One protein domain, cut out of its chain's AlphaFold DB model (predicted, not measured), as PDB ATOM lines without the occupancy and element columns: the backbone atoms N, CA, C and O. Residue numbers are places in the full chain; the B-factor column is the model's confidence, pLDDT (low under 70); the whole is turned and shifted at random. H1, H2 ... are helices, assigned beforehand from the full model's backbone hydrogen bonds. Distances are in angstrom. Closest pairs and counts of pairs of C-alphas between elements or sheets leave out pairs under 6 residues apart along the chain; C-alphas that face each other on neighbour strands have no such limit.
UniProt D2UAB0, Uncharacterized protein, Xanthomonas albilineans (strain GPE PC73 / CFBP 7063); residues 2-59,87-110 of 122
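Overview. This is residues 2 to 59 and 87 to 110 of the 122 residues of an uncharacterized protein of Xanthomonas albilineans (strain GPE PC73 / CFBP 7063) (UniProt D2UAB0). H2 runs through the middle of a bundle of nearly aligned helices, H1 on one side, H3 and H4 on the other, with short H5 at one end packing on H4. The printed part has 82 residues, with five named helices, H1 to H5 in order, no named strand: all helix. It is compact, radius of gyration of the C-alphas 12.0 A, spanning 32 by 24 by 22 A.

Arrangement. H1, residues 8 to 17, and H2, residues 29 to 40, form a hairpin, closest C-alphas Ile 12 and Val 37, 5.7 A. H2 and H3, residues 44 to 55, form another, Ala 35 and Phe 47 closest, C-alphas 4.7 A apart. H4, residues 89 to 97, touches H2, closest C-alphas Ala 35 and Val 92, 6.7 A, the same way at a shallow tilt of 17 degrees. H5, residues 103 to 106, touches H4, closest C-alphas Leu 95 and Ala 106, 5.0 A. Every O i to N i+4 pair is within hydrogen-bond range in H1 to H4; H5 is too short.

Along the chain. H1 begins at C-alpha 8 (196.381, 167.298, 222.350) and measures 14.1 A, H2 16.5 A, H3 16.4 A; H5 ends at C-alpha 106 (198.169, 180.803, 223.291).

Size, cuts and confidence. Residues 60 to 86 are not printed; C-alphas 59 and 87 are 10.6 A apart. H1 to H2 is a long link. No printed residue is under 70.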
ATOM      1  N   ARG A   2     191.478 169.291 228.435       84.88
ATOM      2  CA  ARG A   2     192.500 168.404 227.818       84.88
ATOM      3  C   ARG A   2     193.642 169.130 227.088       84.88
ATOM      4  O   ARG A   2     194.792 168.939 227.455       84.88
ATOM      5  N   ALA A   3     193.328 170.045 226.165       75.50
ATOM      6  CA  ALA A   3     194.350 170.836 225.463       75.50
ATOM      7  C   ALA A   3     195.186 171.717 226.415       75.50
ATOM      8  O   ALA A   3     196.387 171.871 226.237       75.50
ATOM      9  N   PHE A   4     194.566 172.248 227.476       75.06
ATOM     10  CA  PHE A   4     195.269 172.998 228.526       75.06
ATOM     11  C   PHE A   4     196.254 172.136 229.321       75.06
ATOM     12  O   PHE A   4     197.277 172.644 229.765       75.06
ATOM     13  N   ALA A   5     195.950 170.848 229.487       78.62
ATOM     14  CA  ALA A   5     196.818 169.878 230.142       78.62
ATOM     15  C   ALA A   5     197.889 169.290 229.199       78.62
ATOM     16  O   ALA A   5     198.608 168.383 229.600       78.62
ATOM     17  N   GLY A   6     197.981 169.765 227.948       81.06
ATOM     18  CA  GLY A   6     198.913 169.245 226.940       81.06
ATOM     19  C   GLY A   6     198.479 167.930 226.278       81.06
ATOM     20  O   GLY A   6     199.197 167.410 225.431       81.06
ATOM     21  N   ASP A   7     197.296 167.403 226.609       89.19
ATOM     22  CA  ASP A   7     196.735 166.192 225.999       89.19
ATOM     23  C   ASP A   7     196.037 166.535 224.672       89.19
ATOM     24  O   ASP A   7     194.804 166.592 224.565       89.19
ATOM     25  N   SER A   8     196.854 166.852 223.663       89.06
ATOM     26  CA  SER A   8     196.381 167.298 222.350       89.06
ATOM     27  C   SER A   8     195.613 166.208 221.607       89.06
ATOM     28  O   SER A   8     194.599 166.515 220.989       89.06
ATOM     29  N   ALA A   9     196.021 164.938 221.691       90.94
ATOM     30  CA  ALA A   9     195.375 163.853 220.949       90.94
ATOM     31  C   ALA A   9     193.907 163.658 221.367       90.94
ATOM     32  O   ALA A   9     193.012 163.642 220.517       90.94
ATOM     33  N   VAL A  10     193.634 163.590 222.677       93.00
ATOM     34  CA  VAL A  10     192.259 163.468 223.186       93.00
ATOM     35  C   VAL A  10     191.470 164.752 222.931       93.00
ATOM     36  O   VAL A  10     190.295 164.695 222.566       93.00
ATOM     37  N   ALA A  11     192.102 165.921 223.089       93.00
ATOM     38  CA  ALA A  11     191.452 167.193 222.794       93.00
ATOM     39  C   ALA A  11     191.006 167.289 221.328       93.00
ATOM     40  O   ALA A  11     189.875 167.691 221.067       93.00
ATOM     41  N   ILE A  12     191.859 166.881 220.387       94.94
ATOM     42  CA  ILE A  12     191.556 166.871 218.952       94.94
ATOM     43  C   ILE A  12     190.367 165.956 218.664       94.94
ATOM     44  O   ILE A  12     189.433 166.389 217.993       94.94
ATOM     45  N   ALA A  13     190.355 164.733 219.204       95.31
ATOM     46  CA  ALA A  13     189.252 163.796 218.990       95.31
ATOM     47  C   ALA A  13     187.907 164.367 219.480       95.31
ATOM     48  O   ALA A  13     186.909 164.319 218.761       95.31
ATOM     49  N   LEU A  14     187.892 164.979 220.671       95.31
ATOM     50  CA  LEU A  14     186.696 165.627 221.220       95.31
ATOM     51  C   LEU A  14     186.244 166.823 220.373       95.31
ATOM     52  O   LEU A  14     185.055 166.970 220.099       95.31
ATOM     53  N   MET A  15     187.183 167.665 219.934       94.88
ATOM     54  CA  MET A  15     186.888 168.824 219.089       94.88
ATOM     55  C   MET A  15     186.309 168.400 217.736       94.88
ATOM     56  O   MET A  15     185.315 168.964 217.283       94.88
ATOM     57  N   GLN A  16     186.887 167.377 217.105       96.12
ATOM     58  CA  GLN A  16     186.391 166.840 215.838       96.12
ATOM     59  C   GLN A  16     184.991 166.235 215.981       96.12
ATOM     60  O   GLN A  16     184.138 166.496 215.135       96.12
ATOM     61  N   ALA A  17     184.730 165.493 217.062       96.88
ATOM     62  CA  ALA A  17     183.411 164.929 217.347       96.88
ATOM     63  C   ALA A  17     182.341 166.005 217.611       96.88
ATOM     64  O   ALA A  17     181.161 165.770 217.370       96.88
ATOM     65  N   ALA A  18     182.744 167.191 218.075       95.69
ATOM     66  CA  ALA A  18     181.846 168.314 218.322       95.69
ATOM     67  C   ALA A  18     181.482 169.111 217.057       95.69
ATOM     68  O   ALA A  18     180.711 170.069 217.150       95.69
ATOM     69  N   LYS A  19     182.042 168.782 215.884       97.31
ATOM     70  CA  LYS A  19     181.688 169.467 214.635       97.31
ATOM     71  C   LYS A  19     180.214 169.282 214.295       97.31
ATOM     72  O   LYS A  19     179.614 168.238 214.537       97.31
ATOM     73  N   LYS A  20     179.647 170.311 213.679       95.75
ATOM     74  CA  LYS A  20     178.249 170.350 213.251       95.75
ATOM     75  C   LYS A  20     178.126 169.981 211.771       95.75
ATOM     76  O   LYS A  20     179.050 170.260 211.003       95.75
ATOM     77  N   PRO A  21     176.986 169.425 211.326       96.38
ATOM     78  CA  PRO A  21     176.659 169.382 209.904       96.38
ATOM     79  C   PRO A  21     176.776 170.784 209.277       96.38
ATOM     80  O   PRO A  21     176.397 171.753 209.940       96.38
ATOM     81  N   PRO A  22     177.236 170.935 208.019       90.94
ATOM     82  CA  PRO A  22     177.435 172.255 207.412       90.94
ATOM     83  C   PRO A  22     176.192 173.155 207.428       90.94
ATOM     84  O   PRO A  22     176.308 174.354 207.646       90.94
ATOM     85  N   SER A  23     174.994 172.581 207.277       91.12
ATOM     86  CA  SER A  23     173.722 173.316 207.349       91.12
ATOM     87  C   SER A  23     173.383 173.856 208.746       91.12
ATOM     88  O   SER A  23     172.516 174.712 208.871       91.12
ATOM     89  N   GLN A  24     174.047 173.362 209.793       92.62
ATOM     90  CA  GLN A  24     173.857 173.769 211.188       92.62
ATOM     91  C   GLN A  24     175.039 174.595 211.723       92.62
ATOM     92  O   GLN A  24     175.005 175.067 212.862       92.62
ATOM     93  N   ASP A  25     176.088 174.792 210.919       92.94
ATOM     94  CA  ASP A  25     177.267 175.581 211.277       92.94
ATOM     95  C   ASP A  25     177.093 177.071 210.945       92.94
ATOM     96  O   ASP A  25     177.870 177.682 210.216       92.94
ATOM     97  N   ILE A  26     176.027 177.666 211.479       90.81
ATOM     98  CA  ILE A  26     175.607 179.031 211.129       90.81
ATOM     99  C   ILE A  26     176.614 180.094 211.595       90.81
ATOM    100  O   ILE A  26     176.790 181.119 210.944       90.81
ATOM    101  N   ALA A  27     177.280 179.853 212.725       92.44
ATOM    102  CA  ALA A  27     178.144 180.833 213.382       92.44
ATOM    103  C   ALA A  27     179.647 180.531 213.252       92.44
ATOM    104  O   ALA A  27     180.452 181.162 213.929       92.44
ATOM    105  N   GLY A  28     180.045 179.576 212.405       95.06
ATOM    106  CA  GLY A  28     181.464 179.279 212.189       95.06
ATOM    107  C   GLY A  28     182.122 178.449 213.290       95.06
ATOM    108  O   GLY A  28     183.318 178.590 213.548       95.06
ATOM    109  N   TRP A  29     181.374 177.559 213.934       97.38
ATOM    110  CA  TRP A  29     181.919 176.598 214.886       97.38
ATOM    111  C   TRP A  29     182.933 175.652 214.236       97.38
ATOM    112  O   TRP A  29     184.011 175.443 214.793       97.38
ATOM    113  N   ASN A  30     182.647 175.108 213.050       98.12
ATOM    114  CA  ASN A  30     183.572 174.173 212.408       98.12
ATOM    115  C   ASN A  30     184.908 174.814 212.002       98.12
ATOM    116  O   ASN A  30     185.935 174.209 212.305       98.12
ATOM    117  N   PRO A  31     184.967 176.010 211.379       98.19
ATOM    118  CA  PRO A  31     186.251 176.639 211.084       98.19
ATOM    119  C   PRO A  31     187.016 177.061 212.350       98.19
ATOM    120  O   PRO A  31     188.245 177.031 212.344       98.19
ATOM    121  N   TYR A  32     186.334 177.380 213.457       98.12
ATOM    122  CA  TYR A  32     186.988 177.541 214.762       98.12
ATOM    123  C   TYR A  32     187.618 176.227 215.262       98.12
ATOM    124  O   TYR A  32     188.776 176.212 215.696       98.12
ATOM    125  N   VAL A  33     186.886 175.111 215.164       98.12
ATOM    126  CA  VAL A  33     187.405 173.773 215.485       98.12
ATOM    127  C   VAL A  33     188.607 173.433 214.605       98.12
ATOM    128  O   VAL A  33     189.628 172.992 215.126       98.12
ATOM    129  N   ASP A  34     188.521 173.677 213.296       98.50
ATOM    130  CA  ASP A  34     189.611 173.412 212.352       98.50
ATOM    131  C   ASP A  34     190.861 174.225 212.681       98.50
ATOM    132  O   ASP A  34     191.958 173.672 212.695       98.50
ATOM    133  N   ALA A  35     190.706 175.510 213.008       98.19
ATOM    134  CA  ALA A  35     191.823 176.349 213.429       98.19
ATOM    135  C   ALA A  35     192.448 175.818 214.725       98.19
ATOM    136  O   ALA A  35     193.665 175.713 214.828       98.19
ATOM    137  N   THR A  36     191.632 175.421 215.701       97.44
ATOM    138  CA  THR A  36     192.148 174.914 216.978       97.44
ATOM    139  C   THR A  36     192.871 173.579 216.808       97.44
ATOM    140  O   THR A  36     193.952 173.393 217.358       97.44
ATOM    141  N   VAL A  37     192.320 172.655 216.016       97.75
ATOM    142  CA  VAL A  37     192.970 171.373 215.711       97.75
ATOM    143  C   VAL A  37     194.278 171.600 214.960       97.75
ATOM    144  O   VAL A  37     195.288 171.024 215.350       97.75
ATOM    145  N   ALA A  38     194.279 172.464 213.940       98.00
ATOM    146  CA  ALA A  38     195.481 172.790 213.178       98.00
ATOM    147  C   ALA A  38     196.574 173.398 214.068       98.00
ATOM    148  O   ALA A  38     197.730 173.002 213.968       98.00
ATOM    149  N   PHE A  39     196.204 174.285 214.997       97.44
ATOM    150  CA  PHE A  39     197.127 174.814 216.000       97.44
ATOM    151  C   PHE A  39     197.730 173.698 216.868       97.44
ATOM    152  O   PHE A  39     198.942 173.646 217.047       97.44
ATOM    153  N   LEU A  40     196.904 172.774 217.376       95.94
ATOM    154  CA  LEU A  40     197.352 171.688 218.260       95.94
ATOM    155  C   LEU A  40     198.295 170.683 217.582       95.94
ATOM    156  O   LEU A  40     199.037 169.996 218.283       95.94
ATOM    157  N   VAL A  41     198.255 170.578 216.250       95.94
ATOM    158  CA  VAL A  41     199.162 169.725 215.459       95.94
ATOM    159  C   VAL A  41     200.243 170.519 214.724       95.94
ATOM    160  O   VAL A  41     200.945 169.944 213.896       95.94
ATOM    161  N   HIS A  42     200.385 171.817 215.014       94.69
ATOM    162  CA  HIS A  42     201.351 172.717 214.371       94.69
ATOM    163  C   HIS A  42     201.214 172.795 212.832       94.69
ATOM    164  O   HIS A  42     202.184 173.006 212.106       94.69
ATOM    165  N   ASP A  43     199.993 172.645 212.309       97.25
ATOM    166  CA  ASP A  43     199.688 172.789 210.882       97.25
ATOM    167  C   ASP A  43     199.391 174.255 210.529       97.25
ATOM    168  O   ASP A  43     198.243 174.711 210.516       97.25
ATOM    169  N   CYS A  44     200.440 175.006 210.195       95.94
ATOM    170  CA  CYS A  44     200.326 176.413 209.803       95.94
ATOM    171  C   CYS A  44     199.435 176.632 208.567       95.94
ATOM    172  O   CYS A  44     198.705 177.627 208.489       95.94
ATOM    173  N   ALA A  45     199.473 175.722 207.589       97.81
ATOM    174  CA  ALA A  45     198.705 175.864 206.354       97.81
ATOM    175  C   ALA A  45     197.210 175.616 206.601       97.81
ATOM    176  O   ALA A  45     196.365 176.409 206.162       97.81
ATOM    177  N   GLY A  46     196.886 174.559 207.348       98.25
ATOM    178  CA  GLY A  46     195.533 174.263 207.812       98.25
ATOM    179  C   GLY A  46     194.983 175.370 208.701       98.25
ATOM    180  O   GLY A  46     193.858 175.824 208.483       98.25
ATOM    181  N   PHE A  47     195.799 175.902 209.613       98.31
ATOM    182  CA  PHE A  47     195.415 177.012 210.481       98.31
ATOM    183  C   PHE A  47     195.060 178.265 209.672       98.31
ATOM    184  O   PHE A  47     194.012 178.884 209.882       98.31
ATOM    185  N   ALA A  48     195.891 178.624 208.689       97.75
ATOM    186  CA  ALA A  48     195.630 179.764 207.818       97.75
ATOM    187  C   ALA A  48     194.350 179.569 206.986       97.75
ATOM    188  O   ALA A  48     193.568 180.508 206.815       97.75
ATOM    189  N   LYS A  49     194.105 178.351 206.482       98.56
ATOM    190  CA  LYS A  49     192.872 178.007 205.758       98.56
ATOM    191  C   LYS A  49     191.641 178.155 206.652       98.56
ATOM    192  O   LYS A  49     190.682 178.811 206.248       98.56
ATOM    193  N   ALA A  50     191.684 177.592 207.855       98.38
ATOM    194  CA  ALA A  50     190.589 177.645 208.815       98.38
ATOM    195  C   ALA A  50     190.301 179.080 209.280       98.38
ATOM    196  O   ALA A  50     189.147 179.498 209.324       98.38
ATOM    197  N   THR A  51     191.345 179.882 209.504       98.00
ATOM    198  CA  THR A  51     191.215 181.308 209.842       98.00
ATOM    199  C   THR A  51     190.491 182.085 208.742       98.00
ATOM    200  O   THR A  51     189.597 182.881 209.029       98.00
ATOM    201  N   ARG A  52     190.845 181.858 207.467       98.00
ATOM    202  CA  ARG A  52     190.143 182.484 206.332       98.00
ATOM    203  C   ARG A  52     188.682 182.046 206.262       98.00
ATOM    204  O   ARG A  52     187.823 182.887 206.020       98.00
ATOM    205  N   ALA A  53     188.411 180.762 206.492       97.75
ATOM    206  CA  ALA A  53     187.051 180.238 206.517       97.75
ATOM    207  C   ALA A  53     186.221 180.873 207.644       97.75
ATOM    208  O   ALA A  53     185.114 181.325 207.377       97.75
ATOM    209  N   LEU A  54     186.775 180.998 208.858       97.81
ATOM    210  CA  LEU A  54     186.099 181.652 209.980       97.81
ATOM    211  C   LEU A  54     185.780 183.110 209.649       97.81
ATOM    212  O   LEU A  54     184.634 183.520 209.754       97.81
ATOM    213  N   LYS A  55     186.755 183.881 209.154       95.44
ATOM    214  CA  LYS A  55     186.556 185.294 208.777       95.44
ATOM    215  C   LYS A  55     185.524 185.504 207.663       95.44
ATOM    216  O   LYS A  55     184.998 186.603 207.531       95.44
ATOM    217  N   ALA A  56     185.247 184.479 206.859       95.94
ATOM    218  CA  ALA A  56     184.250 184.534 205.795       95.94
ATOM    219  C   ALA A  56     182.816 184.244 206.280       95.94
ATOM    220  O   ALA A  56     181.879 184.384 205.491       95.94
ATOM    221  N   VAL A  57     182.625 183.849 207.546       95.19
ATOM    222  CA  VAL A  57     181.307 183.539 208.116       95.19
ATOM    223  C   VAL A  57     180.466 184.808 208.204       95.19
ATOM    224  O   VAL A  57     180.747 185.728 208.977       95.19
ATOM    225  N   ARG A  58     179.401 184.851 207.405       92.62
ATOM    226  CA  ARG A  58     178.460 185.970 207.376       92.62
ATOM    227  C   ARG A  58     177.365 185.766 208.407       92.62
ATOM    228  O   ARG A  58     176.895 184.650 208.607       92.62
ATOM    229  N   LEU A  59     176.956 186.861 209.034       91.50
ATOM    230  CA  LEU A  59     175.752 186.877 209.849       91.50
ATOM    231  C   LEU A  59     174.528 186.626 208.951       91.50
ATOM    232  O   LEU A  59     174.501 187.098 207.812       91.50
ATOM    233  N   PRO A  87     181.796 184.478 216.363       93.50
ATOM    234  CA  PRO A  87     182.234 183.996 217.667       93.50
ATOM    235  C   PRO A  87     183.603 183.309 217.585       93.50
ATOM    236  O   PRO A  87     183.925 182.649 216.597       93.50
ATOM    237  N   ASN A  88     184.407 183.445 218.641       94.44
ATOM    238  CA  ASN A  88     185.760 182.883 218.753       94.44
ATOM    239  C   ASN A  88     186.789 183.408 217.732       94.44
ATOM    240  O   ASN A  88     187.907 182.888 217.680       94.44
ATOM    241  N   ALA A  89     186.471 184.434 216.934       93.62
ATOM    242  CA  ALA A  89     187.449 185.049 216.035       93.62
ATOM    243  C   ALA A  89     188.668 185.596 216.801       93.62
ATOM    244  O   ALA A  89     189.803 185.420 216.372       93.62
ATOM    245  N   ASP A  90     188.440 186.186 217.975       92.56
ATOM    246  CA  ASP A  90     189.484 186.662 218.887       92.56
ATOM    247  C   ASP A  90     190.356 185.520 219.444       92.56
ATOM    248  O   ASP A  90     191.558 185.696 219.637       92.56
ATOM    249  N   VAL A  91     189.777 184.335 219.666       94.88
ATOM    250  CA  VAL A  91     190.529 183.141 220.074       94.88
ATOM    251  C   VAL A  91     191.512 182.749 218.977       94.88
ATOM    252  O   VAL A  91     192.701 182.607 219.246       94.88
ATOM    253  N   VAL A  92     191.033 182.612 217.737       96.62
ATOM    254  CA  VAL A  92     191.877 182.233 216.593       96.62
ATOM    255  C   VAL A  92     192.937 183.302 216.315       96.62
ATOM    256  O   VAL A  92     194.085 182.969 216.034       96.62
ATOM    257  N   GLU A  93     192.601 184.584 216.455       94.50
ATOM    258  CA  GLU A  93     193.576 185.676 216.373       94.50
ATOM    259  C   GLU A  93     194.684 185.550 217.428       94.50
ATOM    260  O   GLU A  93     195.851 185.777 217.113       94.50
ATOM    261  N   GLY A  94     194.347 185.153 218.657       94.75
ATOM    262  CA  GLY A  94     195.334 184.920 219.709       94.75
ATOM    263  C   GLY A  94     196.219 183.703 219.465       94.75
ATOM    264  O   GLY A  94     197.440 183.795 219.589       94.75
ATOM    265  N   LEU A  95     195.624 182.592 219.022       96.31
ATOM    266  CA  LEU A  95     196.377 181.403 218.618       96.31
ATOM    267  C   LEU A  95     197.380 181.733 217.504       96.31
ATOM    268  O   LEU A  95     198.522 181.291 217.558       96.31
ATOM    269  N   ALA A  96     196.990 182.573 216.540       95.19
ATOM    270  CA  ALA A  96     197.875 183.018 215.466       95.19
ATOM    271  C   ALA A  96     199.077 183.832 215.980       95.19
ATOM    272  O   ALA A  96     200.188 183.666 215.482       95.19
ATOM    273  N   ARG A  97     198.865 184.714 216.970       94.88
ATOM    274  CA  ARG A  97     199.925 185.555 217.565       94.88
ATOM    275  C   ARG A  97     200.980 184.735 218.301       94.88
ATOM    276  O   ARG A  97     202.135 185.139 218.356       94.88
ATOM    277  N   CYS A  98     200.568 183.605 218.860       94.31
ATOM    278  CA  CYS A  98     201.406 182.723 219.657       94.31
ATOM    279  C   CYS A  98     201.478 181.325 219.048       94.31
ATOM    280  O   CYS A  98     201.392 180.331 219.774       94.31
ATOM    281  N   MET A  99     201.633 181.254 217.724       90.31
ATOM    282  CA  MET A  99     201.882 179.985 217.045       90.31
ATOM    283  C   MET A  99     203.055 179.258 217.716       90.31
ATOM    284  O   MET A  99     203.988 179.889 218.218       90.31
ATOM    285  N   ASP A 100     202.954 177.934 217.787       88.00
ATOM    286  CA  ASP A 100     203.940 177.036 218.401       88.00
ATOM    287  C   ASP A 100     204.118 177.157 219.924       88.00
ATOM    288  O   ASP A 100     204.864 176.382 220.527       88.00
ATOM    289  N   ARG A 101     203.398 178.066 220.595       92.38
ATOM    290  CA  ARG A 101     203.325 178.081 222.063       92.38
ATOM    291  C   ARG A 101     202.367 176.990 222.562       92.38
ATOM    292  O   ARG A 101     201.436 176.615 221.852       92.38
ATOM    293  N   PRO A 102     202.521 176.511 223.811       91.88
ATOM    294  CA  PRO A 102     201.532 175.623 224.413       91.88
ATOM    295  C   PRO A 102     200.129 176.236 224.354       91.88
ATOM    296  O   PRO A 102     199.965 177.434 224.594       91.88
ATOM    297  N   TYR A 103     199.110 175.414 224.095       92.19
ATOM    298  CA  TYR A 103     197.724 175.876 223.960       92.19
ATOM    299  C   TYR A 103     197.242 176.706 225.160       92.19
ATOM    300  O   TYR A 103     196.541 177.697 224.984       92.19
ATOM    301  N   SER A 104     197.656 176.347 226.379       91.06
ATOM    302  CA  SER A 104     197.337 177.094 227.601       91.06
ATOM    303  C   SER A 104     197.850 178.537 227.588       91.06
ATOM    304  O   SER A 104     197.180 179.422 228.112       91.06
ATOM    305  N   VAL A 105     199.004 178.778 226.963       91.06
ATOM    306  CA  VAL A 105     199.582 180.114 226.788       91.06
ATOM    307  C   VAL A 105     198.883 180.842 225.645       91.06
ATOM    308  O   VAL A 105     198.419 181.963 225.822       91.06
ATOM    309  N   ALA A 106     198.749 180.191 224.487       92.62
ATOM    310  CA  ALA A 106     198.169 180.803 223.291       92.62
ATOM    311  C   ALA A 106     196.683 181.179 223.450       92.62
ATOM    312  O   ALA A 106     196.206 182.135 222.841       92.62
ATOM    313  N   TYR A 107     195.949 180.450 224.295       90.31
ATOM    314  CA  TYR A 107     194.569 180.772 224.664       90.31
ATOM    315  C   TYR A 107     194.473 181.836 225.776       90.31
ATOM    316  O   TYR A 107     193.396 182.398 226.000       90.31
ATOM    317  N   GLY A 108     195.572 182.084 226.488       89.56
ATOM    318  CA  GLY A 108     195.651 182.996 227.623       89.56
ATOM    319  C   GLY A 108     195.778 184.475 227.235       89.56
ATOM    320  O   GLY A 108     195.914 184.814 226.055       89.56
ATOM    321  N   PRO A 109     195.745 185.373 228.238       89.06
ATOM    322  CA  PRO A 109     195.774 186.822 228.028       89.06
ATOM    323  C   PRO A 109     197.068 187.313 227.364       89.06
ATOM    324  O   PRO A 109     197.032 188.307 226.648       89.06
ATOM    325  N   ASP A 110     198.179 186.587 227.519       88.44
ATOM    326  CA  ASP A 110     199.465 186.900 226.875       88.44
ATOM    327  C   ASP A 110     199.347 186.991 225.347       88.44
ATOM    328  O   ASP A 110     200.036 187.770 224.690       88.44
TER     329      ASP A 110